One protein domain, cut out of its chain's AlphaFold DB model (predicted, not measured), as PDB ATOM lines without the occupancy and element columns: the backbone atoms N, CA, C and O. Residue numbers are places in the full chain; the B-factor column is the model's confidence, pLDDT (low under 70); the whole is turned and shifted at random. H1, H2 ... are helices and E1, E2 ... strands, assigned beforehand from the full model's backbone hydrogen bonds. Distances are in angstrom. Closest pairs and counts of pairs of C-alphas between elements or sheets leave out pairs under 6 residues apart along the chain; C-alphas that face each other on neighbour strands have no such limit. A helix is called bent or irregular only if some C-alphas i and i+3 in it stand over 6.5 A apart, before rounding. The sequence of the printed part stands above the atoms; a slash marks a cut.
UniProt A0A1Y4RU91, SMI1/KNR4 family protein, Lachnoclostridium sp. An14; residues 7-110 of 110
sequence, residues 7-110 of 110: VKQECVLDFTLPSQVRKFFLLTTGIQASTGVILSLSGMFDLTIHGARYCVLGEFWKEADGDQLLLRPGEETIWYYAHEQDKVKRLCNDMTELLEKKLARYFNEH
ATOM      1  N   VAL A   7      13.827 -11.037  97.085       53.62
ATOM      2  CA  VAL A   7      12.418 -11.309  97.438       53.62
ATOM      3  C   VAL A   7      12.019 -10.746  98.804       53.62
ATOM      4  O   VAL A   7      10.859 -10.406  99.022       53.62
ATOM      5  N   LYS A   8      12.959 -10.651  99.751       64.81
ATOM      6  CA  LYS A   8      12.624 -10.312 101.139       64.81
ATOM      7  C   LYS A   8      12.233  -8.845 101.302       64.81
ATOM      8  O   LYS A   8      11.320  -8.563 102.062       64.81
ATOM      9  N   GLN A   9      12.884  -7.932 100.587       64.25
ATOM     10  CA  GLN A   9      12.577  -6.505 100.700       64.25
ATOM     11  C   GLN A   9      11.389  -6.080  99.861       64.25
ATOM     12  O   GLN A   9      10.569  -5.310 100.335       64.25
ATOM     13  N   GLU A  10      11.244  -6.651  98.672       68.44
ATOM     14  CA  GLU A  10      10.041  -6.485  97.856       68.44
ATOM     15  C   GLU A  10       8.781  -6.901  98.624       68.44
ATOM     16  O   GLU A  10       7.777  -6.197  98.621       68.44
ATOM     17  N   CYS A  11       8.870  -8.003  99.373       70.38
ATOM     18  CA  CYS A  11       7.781  -8.477 100.220       70.38
ATOM     19  C   CYS A  11       7.550  -7.603 101.467       70.38
ATOM     20  O   CYS A  11       6.425  -7.524 101.944       70.38
ATOM     21  N   VAL A  12       8.593  -6.964 102.010       71.94
ATOM     22  CA  VAL A  12       8.477  -6.049 103.164       71.94
ATOM     23  C   VAL A  12       7.881  -4.705 102.749       71.94
ATOM     24  O   VAL A  12       7.104  -4.125 103.499       71.94
ATOM     25  N   LEU A  13       8.222  -4.223 101.556       69.50
ATOM     26  CA  LEU A  13       7.771  -2.934 101.032       69.50
ATOM     27  C   LEU A  13       6.440  -3.031 100.274       69.50
ATOM     28  O   LEU A  13       5.917  -2.004  99.841       69.50
ATOM     29  N   ASP A  14       5.893  -4.240 100.111       74.81
ATOM     30  CA  ASP A  14       4.762  -4.531  99.220       74.81
ATOM     31  C   ASP A  14       4.999  -3.928  97.822       74.81
ATOM     32  O   ASP A  14       4.180  -3.219  97.241       74.81
ATOM     33  N   PHE A  15       6.219  -4.127  97.321       73.12
ATOM     34  CA  PHE A  15       6.728  -3.478  96.127       73.12
ATOM     35  C   PHE A  15       7.340  -4.515  95.201       73.12
ATOM     36  O   PHE A  15       8.250  -5.240  95.589       73.12
ATOM     37  N   THR A  16       6.886  -4.564  93.951       78.06
ATOM     38  CA  THR A  16       7.506  -5.421  92.934       78.06
ATOM     39  C   THR A  16       8.516  -4.605  92.141       78.06
ATOM     40  O   THR A  16       8.141  -3.724  91.367       78.06
ATOM     41  N   LEU A  17       9.802  -4.903  92.325       74.69
ATOM     42  CA  LEU A  17      10.876  -4.341  91.519       74.69
ATOM     43  C   LEU A  17      10.754  -4.854  90.079       74.69
ATOM     44  O   LEU A  17      10.609  -6.064  89.861       74.69
ATOM     45  N   PRO A  18      10.892  -3.965  89.083       78.94
ATOM     46  CA  PRO A  18      11.068  -4.351  87.698       78.94
ATOM     47  C   PRO A  18      12.190  -5.378  87.568       78.94
ATOM     48  O   PRO A  18      13.242  -5.274  88.209       78.94
ATOM     49  N   SER A  19      12.003  -6.359  86.688       77.75
ATOM     50  CA  SER A  19      12.990  -7.421  86.470       77.75
ATOM     51  C   SER A  19      14.376  -6.885  86.103       77.75
ATOM     52  O   SER A  19      15.374  -7.519  86.441       77.75
ATOM     53  N   GLN A  20      14.451  -5.716  85.458       73.00
ATOM     54  CA  GLN A  20      15.714  -5.040  85.157       73.00
ATOM     55  C   GLN A  20      16.421  -4.545  86.424       73.00
ATOM     56  O   GLN A  20      17.591  -4.861  86.623       73.00
ATOM     57  N   VAL A  21      15.706  -3.850  87.317       74.56
ATOM     58  CA  VAL A  21      16.228  -3.372  88.610       74.56
ATOM     59  C   VAL A  21      16.701  -4.560  89.448       74.56
ATOM     60  O   VAL A  21      17.811  -4.567  89.977       74.56
ATOM     61  N   ARG A  22      15.895  -5.626  89.506       75.56
ATOM     62  CA  ARG A  22      16.236  -6.842  90.248       75.56
ATOM     63  C   ARG A  22      17.509  -7.503  89.708       75.56
ATOM     64  O   ARG A  22      18.406  -7.825  90.485       75.56
ATOM     65  N   LYS A  23      17.606  -7.682  88.383       74.94
ATOM     66  CA  LYS A  23      18.810  -8.212  87.716       74.94
ATOM     67  C   LYS A  23      20.018  -7.324  87.959       74.94
ATOM     68  O   LYS A  23      21.093  -7.846  88.212       74.94
ATOM     69  N   PHE A  24      19.841  -6.012  87.915       71.81
ATOM     70  CA  PHE A  24      20.903  -5.061  88.183       71.81
ATOM     71  C   PHE A  24      21.495  -5.260  89.578       71.81
ATOM     72  O   PHE A  24      22.696  -5.480  89.706       71.81
ATOM     73  N   PHE A  25      20.663  -5.267  90.617       70.31
ATOM     74  CA  PHE A  25      21.146  -5.477  91.978       70.31
ATOM     75  C   PHE A  25      21.765  -6.868  92.189       70.31
ATOM     76  O   PHE A  25      22.726  -6.996  92.944       70.31
ATOM     77  N   LEU A  26      21.259  -7.895  91.497       69.44
ATOM     78  CA  LEU A  26      21.846  -9.240  91.475       69.44
ATOM     79  C   LEU A  26      23.230  -9.268  90.816       69.44
ATOM     80  O   LEU A  26      24.142  -9.895  91.345       69.44
ATOM     81  N   LEU A  27      23.381  -8.606  89.668       65.31
ATOM     82  CA  LEU A  27      24.617  -8.589  88.881       65.31
ATOM     83  C   LEU A  27      25.704  -7.725  89.515       65.31
ATOM     84  O   LEU A  27      26.884  -7.947  89.268       65.31
ATOM     85  N   THR A  28      25.303  -6.729  90.299       58.00
ATOM     86  CA  THR A  28      26.219  -5.696  90.782       58.00
ATOM     87  C   THR A  28      26.439  -5.708  92.284       58.00
ATOM     88  O   THR A  28      27.278  -4.953  92.764       58.00
ATOM     89  N   THR A  29      25.722  -6.559  93.033       56.78
ATOM     90  CA  THR A  29      25.827  -6.674  94.503       56.78
ATOM     91  C   THR A  29      25.870  -5.307  95.203       56.78
ATOM     92  O   THR A  29      26.607  -5.114  96.161       56.78
ATOM     93  N   GLY A  30      25.082  -4.352  94.692       56.31
ATOM     94  CA  GLY A  30      25.155  -2.941  95.070       56.31
ATOM     95  C   GLY A  30      26.306  -2.225  94.363       56.31
ATOM     96  O   GLY A  30      27.436  -2.216  94.842       56.31
ATOM     97  N   ILE A  31      26.014  -1.579  93.228       55.41
ATOM     98  CA  ILE A  31      26.954  -0.620  92.637       55.41
ATOM     99  C   ILE A  31      27.223   0.497  93.650       55.41
ATOM    100  O   ILE A  31      26.336   1.293  93.959       55.41
ATOM    101  N   GLN A  32      28.478   0.601  94.077       52.16
ATOM    102  CA  GLN A  32      29.048   1.814  94.647       52.16
ATOM    103  C   GLN A  32      29.921   2.463  93.565       52.16
ATOM    104  O   GLN A  32      31.147   2.397  93.580       52.16
ATOM    105  N   ALA A  33      29.273   3.010  92.539       48.44
ATOM    106  CA  ALA A  33      29.963   3.762  91.502       48.44
ATOM    107  C   ALA A  33      30.305   5.122  92.113       48.44
ATOM    108  O   ALA A  33      29.383   5.884  92.379       48.44
ATOM    109  N   SER A  34      31.598   5.365  92.350       44.78
ATOM    110  CA  SER A  34      32.261   6.571  92.883       44.78
ATOM    111  C   SER A  34      31.410   7.828  93.110       44.78
ATOM    112  O   SER A  34      30.622   8.225  92.256       44.78
ATOM    113  N   THR A  35      31.681   8.494  94.240       53.91
ATOM    114  CA  THR A  35      31.225   9.830  94.679       53.91
ATOM    115  C   THR A  35      29.969  10.330  93.963       53.91
ATOM    116  O   THR A  35      30.037  11.123  93.024       53.91
ATOM    117  N   GLY A  36      28.810   9.819  94.384       58.50
ATOM    118  CA  GLY A  36      27.524  10.368  93.965       58.50
ATOM    119  C   GLY A  36      26.421   9.376  93.635       58.50
ATOM    120  O   GLY A  36      25.319   9.819  93.348       58.50
ATOM    121  N   VAL A  37      26.652   8.059  93.629       66.12
ATOM    122  CA  VAL A  37      25.552   7.081  93.512       66.12
ATOM    123  C   VAL A  37      25.778   5.906  94.442       66.12
ATOM    124  O   VAL A  37      26.733   5.149  94.280       66.12
ATOM    125  N   ILE A  38      24.864   5.738  95.388       71.00
ATOM    126  CA  ILE A  38      24.866   4.648  96.354       71.00
ATOM    127  C   ILE A  38      23.515   3.952  96.241       71.00
ATOM    128  O   ILE A  38      22.512   4.422  96.773       71.00
ATOM    129  N   LEU A  39      23.484   2.824  95.530       71.81
ATOM    130  CA  LEU A  39      22.286   1.994  95.410       71.81
ATOM    131  C   LEU A  39      22.441   0.772  96.301       71.81
ATOM    132  O   LEU A  39      23.349  -0.038  96.112       71.81
ATOM    133  N   SER A  40      21.530   0.615  97.254       66.50
ATOM    134  CA  SER A  40      21.557  -0.500  98.193       66.50
ATOM    135  C   SER A  40      20.185  -1.138  98.256       66.50
ATOM    136  O   SER A  40      19.229  -0.479  98.657       66.50
ATOM    137  N   LEU A  41      20.105  -2.434  97.918       65.56
ATOM    138  CA  LEU A  41      18.887  -3.220  98.135       65.56
ATOM    139  C   LEU A  41      18.435  -3.045  99.573       65.56
ATOM    140  O   LEU A  41      17.357  -2.518  99.788       65.56
ATOM    141  N   SER A  42      19.302  -3.354 100.541       64.31
ATOM    142  CA  SER A  42      19.028  -3.283 101.985       64.31
ATOM    143  C   SER A  42      18.588  -1.911 102.503       64.31
ATOM    144  O   SER A  42      17.995  -1.846 103.574       64.31
ATOM    145  N   GLY A  43      18.863  -0.837 101.760       68.19
ATOM    146  CA  GLY A  43      18.487   0.532 102.112       68.19
ATOM    147  C   GLY A  43      17.165   1.002 101.505       68.19
ATOM    148  O   GLY A  43      16.853   2.179 101.638       68.19
ATOM    149  N   MET A  44      16.410   0.137 100.821       79.50
ATOM    150  CA  MET A  44      15.137   0.522 100.210       79.50
ATOM    151  C   MET A  44      14.038   0.765 101.240       79.50
ATOM    152  O   MET A  44      13.806  -0.067 102.121       79.50
ATOM    153  N   PHE A  45      13.317   1.870 101.073       83.50
ATOM    154  CA  PHE A  45      12.142   2.224 101.867       83.50
ATOM    155  C   PHE A  45      11.100   2.934 101.002       83.50
ATOM    156  O   PHE A  45      11.428   3.502  99.958       83.50
ATOM    157  N   ASP A  46       9.835   2.894 101.419       85.94
ATOM    158  CA  ASP A  46       8.806   3.688 100.767       85.94
ATOM    159  C   ASP A  46       8.800   5.122 101.298       85.94
ATOM    160  O   ASP A  46       8.916   5.380 102.494       85.94
ATOM    161  N   LEU A  47       8.681   6.066 100.374       87.44
ATOM    162  CA  LEU A  47       8.628   7.483 100.656       87.44
ATOM    163  C   LEU A  47       7.434   8.078  99.919       87.44
ATOM    164  O   LEU A  47       7.273   7.909  98.709       87.44
ATOM    165  N   THR A  48       6.585   8.783 100.657       89.06
ATOM    166  CA  THR A  48       5.438   9.481 100.076       89.06
ATOM    167  C   THR A  48       5.816  10.933  99.836       89.06
ATOM    168  O   THR A  48       6.008  11.687 100.785       89.06
ATOM    169  N   ILE A  49       5.915  11.326  98.566       88.50
ATOM    170  CA  ILE A  49       6.249  12.693  98.155       88.50
ATOM    171  C   ILE A  49       5.070  13.249  97.365       88.50
ATOM    172  O   ILE A  49       4.599  12.613  96.420       88.50
ATOM    173  N   HIS A  50       4.577  14.430  97.745       88.50
ATOM    174  CA  HIS A  50       3.421  15.080  97.102       88.50
ATOM    175  C   HIS A  50       2.179  14.166  96.998       88.50
ATOM    176  O   HIS A  50       1.425  14.230  96.031       88.50
ATOM    177  N   GLY A  51       1.976  13.269  97.974       86.00
ATOM    178  CA  GLY A  51       0.857  12.313  97.998       86.00
ATOM    179  C   GLY A  51       1.016  11.089  97.086       86.00
ATOM    180  O   GLY A  51       0.134  10.234  97.063       86.00
ATOM    181  N   ALA A  52       2.132  10.968  96.362       88.75
ATOM    182  CA  ALA A  52       2.470   9.784  95.581       88.75
ATOM    183  C   ALA A  52       3.497   8.922  96.327       88.75
ATOM    184  O   ALA A  52       4.466   9.438  96.885       88.75
ATOM    185  N   ARG A  53       3.287   7.601  96.328       89.56
ATOM    186  CA  ARG A  53       4.191   6.627  96.951       89.56
ATOM    187  C   ARG A  53       5.313   6.262  95.981       89.56
ATOM    188  O   ARG A  53       5.053   5.817  94.864       89.56
ATOM    189  N   TYR A  54       6.549   6.414  96.433       89.69
ATOM    190  CA  TYR A  54       7.758   6.042  95.709       89.69
ATOM    191  C   TYR A  54       8.563   5.048  96.537       89.69
ATOM    192  O   TYR A  54       8.556   5.097  97.760       89.69
ATOM    193  N   CYS A  55       9.275   4.156  95.867       88.56
ATOM    194  CA  CYS A  55      10.278   3.298  96.471       88.56
ATOM    195  C   CYS A  55      11.644   3.953  96.278       88.56
ATOM    196  O   CYS A  55      12.072   4.182  95.144       88.56
ATOM    197  N   VAL A  56      12.305   4.288  97.378       88.56
ATOM    198  CA  VAL A  56      13.660   4.831  97.359       88.56
ATOM    199  C   VAL A  56      14.619   3.672  97.130       88.56
ATOM    200  O   VAL A  56      14.673   2.748  97.931       88.56
ATOM    201  N   LEU A  57      15.371   3.706  96.031       83.81
ATOM    202  CA  LEU A  57      16.364   2.678  95.694       83.81
ATOM    203  C   LEU A  57      17.742   2.959  96.323       83.81
ATOM    204  O   LEU A  57      18.588   2.064  96.389       83.81
ATOM    205  N   GLY A  58      17.977   4.203  96.743       84.75
ATOM    206  CA  GLY A  58      19.229   4.670  97.332       84.75
ATOM    207  C   GLY A  58      19.471   6.158  97.082       84.75
ATOM    208  O   GLY A  58      18.553   6.896  96.720       84.75
ATOM    209  N   GLU A  59      20.717   6.591  97.246       84.69
ATOM    210  CA  GLU A  59      21.154   7.968  97.010       84.69
ATOM    211  C   GLU A  59      21.749   8.131  95.608       84.69
ATOM    212  O   GLU A  59      22.509   7.293  95.115       84.69
ATOM    213  N   PHE A  60      21.403   9.233  94.956       82.62
ATOM    214  CA  PHE A  60      21.808   9.589  93.606       82.62
ATOM    215  C   PHE A  60      22.067  11.095  93.508       82.62
ATOM    216  O   PHE A  60      21.201  11.846  93.075       82.62
ATOM    217  N   TRP A  61      23.274  11.528  93.867       79.81
ATOM    218  CA  TRP A  61      23.726  12.921  93.871       79.81
ATOM    219  C   TRP A  61      23.858  13.450  92.436       79.81
ATOM    220  O   TRP A  61      24.889  13.294  91.766       79.81
ATOM    221  N   LYS A  62      22.766  14.015  91.913       74.50
ATOM    222  CA  LYS A  62      22.685  14.515  90.534       74.50
ATOM    223  C   LYS A  62      22.874  16.014  90.459       74.50
ATOM    224  O   LYS A  62      23.529  16.483  89.519       74.50
ATOM    225  N   GLU A  63      22.200  16.711  91.359       73.25
ATOM    226  CA  GLU A  63      22.204  18.158  91.527       73.25
ATOM    227  C   GLU A  63      22.825  18.521  92.880       73.25
ATOM    228  O   GLU A  63      23.645  19.434  92.913       73.25
ATOM    229  N   ALA A  64      22.509  17.770  93.940       78.50
ATOM    230  CA  ALA A  64      23.038  17.978  95.284       78.50
ATOM    231  C   ALA A  64      23.364  16.654  95.995       78.50
ATOM    232  O   ALA A  64      22.871  15.580  95.632       78.50
ATOM    233  N   ASP A  65      24.195  16.737  97.032       79.06
ATOM    234  CA  ASP A  65      24.411  15.631  97.959       79.06
ATOM    235  C   ASP A  65      23.093  15.283  98.673       79.06
ATOM    236  O   ASP A  65      22.372  16.155  99.156       79.06
ATOM    237  N   GLY A  66      22.762  13.993  98.726       80.06
ATOM    238  CA  GLY A  66      21.530  13.497  99.347       80.06
ATOM    239  C   GLY A  66      20.295  13.456  98.439       80.06
ATOM    240  O   GLY A  66      19.221  13.068  98.903       80.06
ATOM    241  N   ASP A  67      20.416  13.793  97.150       88.19
ATOM    242  CA  ASP A  67      19.376  13.484  96.160       88.19
ATOM    243  C   ASP A  67      19.056  11.976  96.189       88.19
ATOM    244  O   ASP A  67      19.960  11.141  96.272       88.19
ATOM    245  N   GLN A  68      17.778  11.600  96.115       88.62
ATOM    246  CA  GLN A  68      17.355  10.200  96.270       88.62
ATOM    247  C   GLN A  68      16.862   9.607  94.959       88.62
ATOM    248  O   GLN A  68      16.083  10.234  94.243       88.62
ATOM    249  N   LEU A  69      17.263   8.372  94.658       88.75
ATOM    250  CA  LEU A  69      16.739   7.638  93.513       88.75
ATOM    251  C   LEU A  69      15.387   7.031  93.870       88.75
ATOM    252  O   LEU A  69      15.272   6.260  94.821       88.75
ATOM    253  N   LEU A  70      14.380   7.346  93.073       90.69
ATOM    254  CA  LEU A  70      13.001   6.946  93.278       90.69
ATOM    255  C   LEU A  70      12.517   6.047  92.148       90.69
ATOM    256  O   LEU A  70      12.824   6.249  90.973       90.69
ATOM    257  N   LEU A  71      11.660   5.105  92.505       88.69
ATOM    258  CA  LEU A  71      10.974   4.235  91.571       88.69
ATOM    259  C   LEU A  71       9.497   4.163  91.940       88.69
ATOM    260  O   LEU A  71       9.149   3.996  93.109       88.69
ATOM    261  N   ARG A  72       8.612   4.280  90.954       87.75
ATOM    262  CA  ARG A  72       7.179   4.114  91.195       87.75
ATOM    263  C   ARG A  72       6.759   2.656  91.035       87.75
ATOM    264  O   ARG A  72       7.261   1.972  90.146       87.75
ATOM    265  N   PRO A  73       5.835   2.167  91.876       81.75
ATOM    266  CA  PRO A  73       5.339   0.804  91.754       81.75
ATOM    267  C   PRO A  73       4.578   0.647  90.438       81.75
ATOM    268  O   PRO A  73       3.692   1.441  90.131       81.75
ATOM    269  N   GLY A  74       4.928  -0.382  89.665       82.06
ATOM    270  CA  GLY A  74       4.318  -0.646  88.358       82.06
ATOM    271  C   GLY A  74       4.865   0.200  87.205       82.06
ATOM    272  O   GLY A  74       4.449  -0.017  86.070       82.06
ATOM    273  N   GLU A  75       5.810   1.110  87.460       85.44
ATOM    274  CA  GLU A  75       6.522   1.854  86.419       85.44
ATOM    275  C   GLU A  75       7.987   1.404  86.339       85.44
ATOM    276  O   GLU A  75       8.616   1.065  87.342       85.44
ATOM    277  N   GLU A  76       8.552   1.429  85.133       83.81
ATOM    278  CA  GLU A  76       9.992   1.207  84.920       83.81
ATOM    279  C   GLU A  76      10.784   2.519  84.970       83.81
ATOM    280  O   GLU A  76      11.998   2.509  85.159       83.81
ATOM    281  N   THR A  77      10.082   3.653  84.873       88.88
ATOM    282  CA  THR A  77      10.671   4.990  84.885       88.88
ATOM    283  C   THR A  77      11.353   5.294  86.205       88.88
ATOM    284  O   THR A  77      10.757   5.208  87.282       88.88
ATOM    285  N   ILE A  78      12.609   5.718  86.089       88.69
ATOM    286  CA  ILE A  78      13.431   6.115  87.218       88.69
ATOM    287  C   ILE A  78      13.244   7.601  87.458       88.69
ATOM    288  O   ILE A  78      13.436   8.441  86.572       88.69
ATOM    289  N   TRP A  79      12.893   7.923  88.689       91.12
ATOM    290  CA  TRP A  79      12.733   9.275  89.180       91.12
ATOM    291  C   TRP A  79      13.884   9.586  90.132       91.12
ATOM    292  O   TRP A  79      14.544   8.690  90.654       91.12
ATOM    293  N   TYR A  80      14.149  10.861  90.363       90.62
ATOM    294  CA  TYR A  80      14.994  11.279  91.466       90.62
ATOM    295  C   TYR A  80      14.328  12.425  92.210       90.62
ATOM    296  O   TYR A  80      13.612  13.243  91.623       90.62
ATOM    297  N   TYR A  81      14.532  12.445  93.515       91.12
ATOM    298  CA  TYR A  81      14.093  13.515  94.379       91.12
ATOM    299  C   TYR A  81      15.242  14.487  94.586       91.12
ATOM    300  O   TYR A  81      16.245  14.128  95.203       91.12
ATOM    301  N   ALA A  82      15.081  15.699  94.062       90.88
ATOM    302  CA  ALA A  82      15.970  16.813  94.333       90.88
ATOM    303  C   ALA A  82      15.607  17.390  95.705       90.88
ATOM    304  O   ALA A  82      14.665  18.185  95.799       90.88
ATOM    305  N   HIS A  83      16.322  16.963  96.750       84.88
ATOM    306  CA  HIS A  83      15.993  17.300  98.140       84.88
ATOM    307  C   HIS A  83      15.967  18.816  98.367       84.88
ATOM    308  O   HIS A  83      15.004  19.337  98.922       84.88
ATOM    309  N   GLU A  84      16.965  19.537  97.852       86.25
ATOM    310  CA  GLU A  84      17.056  20.995  98.010       86.25
ATOM    311  C   GLU A  84      15.929  21.765  97.310       86.25
ATOM    312  O   GLU A  84      15.558  22.860  97.724       86.25
ATOM    313  N   GLN A  85      15.386  21.209  96.226       86.81
ATOM    314  CA  GLN A  85      14.328  21.852  95.447       86.81
ATOM    315  C   GLN A  85      12.929  21.358  95.832       86.81
ATOM    316  O   GLN A  85      11.959  21.858  95.259       86.81
ATOM    317  N   ASP A  86      12.825  20.368  96.729       88.00
ATOM    318  CA  ASP A  86      11.586  19.658  97.079       88.00
ATOM    319  C   ASP A  86      10.838  19.126  95.832       88.00
ATOM    320  O   ASP A  86       9.610  19.143  95.718       88.00
ATOM    321  N   LYS A  87      11.594  18.682  94.817       90.25
ATOM    322  CA  LYS A  87      11.042  18.329  93.498       90.25
ATOM    323  C   LYS A  87      11.413  16.925  93.072       90.25
ATOM    324  O   LYS A  87      12.580  16.555  93.026       90.25
ATOM    325  N   VAL A  88      10.402  16.177  92.642       90.19
ATOM    326  CA  VAL A  88      10.590  14.898  91.958       90.19
ATOM    327  C   VAL A  88      10.743  15.162  90.465       90.19
ATOM    328  O   VAL A  88       9.868  15.759  89.836       90.19
ATOM    329  N   LYS A  89      11.857  14.720  89.890       90.75
ATOM    330  CA  LYS A  89      12.174  14.878  88.470       90.75
ATOM    331  C   LYS A  89      12.411  13.511  87.844       90.75
ATOM    332  O   LYS A  89      12.939  12.598  88.476       90.75
ATOM    333  N   ARG A  90      12.002  13.354  86.586       91.00
ATOM    334  CA  ARG A  90      12.270  12.126  85.834       91.00
ATOM    335  C   ARG A  90      13.753  12.075  85.498       91.00
ATOM    336  O   ARG A  90      14.271  13.017  84.900       91.00
ATOM    337  N   LEU A  91      14.407  10.974  85.847       85.94
ATOM    338  CA  LEU A  91      15.812  10.759  85.547       85.94
ATOM    339  C   LEU A  91      15.992  10.080  84.186       85.94
ATOM    340  O   LEU A  91      16.669  10.624  83.315       85.94
ATOM    341  N   CYS A  92      15.398   8.895  84.013       87.38
ATOM    342  CA  CYS A  92      15.508   8.030  82.830       87.38
ATOM    343  C   CYS A  92      14.241   7.172  82.683       87.38
ATOM    344  O   CYS A  92      13.469   7.050  83.636       87.38
ATOM    345  N   ASN A  93      14.016   6.591  81.504       86.50
ATOM    346  CA  ASN A  93      12.842   5.750  81.253       86.50
ATOM    347  C   ASN A  93      12.953   4.377  81.926       86.50
ATOM    348  O   ASN A  93      11.923   3.797  82.259       86.50
ATOM    349  N   ASP A  94      14.175   3.904  82.173       83.69
ATOM    350  CA  ASP A  94      14.456   2.628  82.825       83.69
ATOM    351  C   ASP A  94      15.870   2.594  83.441       83.69
ATOM    352  O   ASP A  94      16.681   3.517  83.284       83.69
ATOM    353  N   MET A  95      16.162   1.531  84.201       77.69
ATOM    354  CA  MET A  95      17.484   1.334  84.815       77.69
ATOM    355  C   MET A  95      18.591   1.107  83.790       77.69
ATOM    356  O   MET A  95      19.747   1.404  84.094       77.69
ATOM    357  N   THR A  96      18.269   0.571  82.610       79.31
ATOM    358  CA  THR A  96      19.262   0.345  81.555       79.31
ATOM    359  C   THR A  96      19.787   1.683  81.063       79.31
ATOM    360  O   THR A  96      20.992   1.898  81.109       79.31
ATOM    361  N   GLU A  97      18.905   2.633  80.751       84.81
ATOM    362  CA  GLU A  97      19.311   3.991  80.377       84.81
ATOM    363  C   GLU A  97      20.124   4.692  81.472       84.81
ATOM    364  O   GLU A  97      21.097   5.392  81.177       84.81
ATOM    365  N   LEU A  98      19.741   4.525  82.744       79.38
ATOM    366  CA  LEU A  98      20.497   5.099  83.859       79.38
ATOM    367  C   LEU A  98      21.936   4.573  83.869       79.38
ATOM    368  O   LEU A  98      22.886   5.343  84.049       79.38
ATOM    369  N   LEU A  99      22.088   3.263  83.668       74.31
ATOM    370  CA  LEU A  99      23.381   2.603  83.611       74.31
ATOM    371  C   LEU A  99      24.159   2.998  82.382       74.31
ATOM    372  O   LEU A  99      25.323   3.330  82.524       74.31
ATOM    373  N   GLU A 100      23.541   3.020  81.211       77.50
ATOM    374  CA  GLU A 100      24.192   3.455  79.984       77.50
ATOM    375  C   GLU A 100      24.685   4.889  80.116       77.50
ATOM    376  O   GLU A 100      25.836   5.152  79.804       77.50
ATOM    377  N   LYS A 101      23.898   5.810  80.682       75.69
ATOM    378  CA  LYS A 101      24.353   7.189  80.916       75.69
ATOM    379  C   LYS A 101      25.481   7.272  81.936       75.69
ATOM    380  O   LYS A 101      26.390   8.086  81.770       75.69
ATOM    381  N   LYS A 102      25.442   6.464  83.000       70.94
ATOM    382  CA  LYS A 102      26.516   6.436  84.004       70.94
ATOM    383  C   LYS A 102      27.783   5.787  83.455       70.94
ATOM    384  O   LYS A 102      28.840   6.397  83.558       70.94
ATOM    385  N   LEU A 103      27.678   4.612  82.843       67.06
ATOM    386  CA  LEU A 103      28.765   3.886  82.191       67.06
ATOM    387  C   LEU A 103      29.356   4.699  81.042       67.06
ATOM    388  O   LEU A 103      30.570   4.808  80.965       67.06
ATOM    389  N   ALA A 104      28.540   5.341  80.206       66.88
ATOM    390  CA  ALA A 104      29.022   6.239  79.162       66.88
ATOM    391  C   ALA A 104      29.816   7.404  79.754       66.88
ATOM    392  O   ALA A 104      30.849   7.766  79.206       66.88
ATOM    393  N   ARG A 105      29.399   7.959  80.901       63.81
ATOM    394  CA  ARG A 105      30.191   8.987  81.591       63.81
ATOM    395  C   ARG A 105      31.517   8.435  82.122       63.81
ATOM    396  O   ARG A 105      32.519   9.121  82.009       63.81
ATOM    397  N   TYR A 106      31.529   7.202  82.631       52.16
ATOM    398  CA  TYR A 106      32.760   6.503  83.026       52.16
ATOM    399  C   TYR A 106      33.697   6.232  81.842       52.16
ATOM    400  O   TYR A 106      34.903   6.399  81.977       52.16
ATOM    401  N   PHE A 107      33.162   5.820  80.691       56.88
ATOM    402  CA  PHE A 107      33.953   5.523  79.494       56.88
ATOM    403  C   PHE A 107      34.433   6.779  78.768       56.88
ATOM    404  O   PHE A 107      35.477   6.734  78.136       56.88
ATOM    405  N   ASN A 108      33.690   7.885  78.841       54.69
ATOM    406  CA  ASN A 108      34.025   9.127  78.143       54.69
ATOM    407  C   ASN A 108      34.930  10.066  78.965       54.69
ATOM    408  O   ASN A 108      35.336  11.108  78.456       54.69
ATOM    409  N   GLU A 109      35.225   9.733  80.227       51.19
ATOM    410  CA  GLU A 109      36.258  10.404  81.037       51.19
ATOM    411  C   GLU A 109      37.664   9.780  80.878       51.19
ATOM    412  O   GLU A 109      38.590  10.184  81.585       51.19
ATOM    413  N   HIS A 110      37.860   8.850  79.933       43.78
ATOM    414  CA  HIS A 110      39.168   8.272  79.599       43.78
ATOM    415  C   HIS A 110      39.503   8.335  78.110       43.78
ATOM    416  O   HIS A 110      38.605   8.083  77.277       43.78
TER     417      HIS A 110
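AT A GLANCE: This is residues 7 to 110 of the 110 residues of the protein "SMI1/KNR4 family protein" of Lachnoclostridium sp. An14 (UniProt A0A1Y4RU91). One strongly twisted antiparallel sheet forms the body, its strands E2 to E6 folding back and forth in a meander, while short E1 pairs with the far part of the bent strand E3. Two short helices, H1 and H2, lie by the sheet and only graze it, and the longer H3 leaves the end of E6 and runs away from the sheet. The printed part has 104 residues with three named helices and six named strands; along the chain H1 and H2 come first, the six strands E1 to E6 follow, and H3 comes last; the sheet is branched, E3 having the three neighbours E1, E2 and E4, and the class is mixed, helices and strands. The whole is compact, with a radius of gyration of the C-alphas of 13.1 A and spans of 41 by 32 by 21 A.

HOW THE PARTS SIT: H1, residues 7 to 13, only grazes the sheet with residues 9 to 13; the C-alphas of Leu 13 and Asp 46 are 6.7 A apart. H2, residues 19 to 28, is only just on the sheet, with 5 pairs of C-alphas within 10 A, and grazes it; H1 and H2 are apart. E1, residues 37 to 39, and E2, residues 45 to 49, lie on one side of E3, residues 52 to 60, which bends by 77 degrees at residue 57. Across E1 and E3, N 38 and O 59 are 2.8 A apart; across the hairpin E2 and E3, N 47 and O 54 are 2.8 A apart, both within hydrogen-bond range. E4, residues 68 to 71, lies on the other side of E3, with N 57 and O 69 at 2.8 A. The meander, each strand the antiparallel neighbour of the one before, goes on through E5, residues 78 to 82, with N 70 and O 79 at 2.8 A, to the edge strand E6, residues 87 to 92, with N 80 and O 89 at 2.8 A. H3, residues 95 to 108, only grazes the sheet with residues 95 to 102; its residues 95 to 96 alone touch H2, the closest C-alphas being those of Val 21 and Met 95, 6.2 A apart, at a steep tilt of 41 degrees, the same way. In H1, H2 and H3 every O i to N i+4 pair is within hydrogen-bond range.

IN THESE COORDINATES: H1 begins at C-alpha 7, (12.418, -11.309, 97.438). H2 is 14.0 A long, E3 19.4 A from C-alpha 52 at (2.470, 9.784, 95.581), E6 15.5 A and H3 19.5 A, ending at C-alpha 108, (34.025, 9.127, 78.143).

THE WHOLE: The two C-alphas farthest apart, those of Gly 51 and His 110, are 42.7 A apart. The printed part has no cut, and no link is long. The mean pLDDT of the printed part is 76.2; residues 7 to 10, 13, 26 to 37, 40 to 43 and 103 to 110 are under 70.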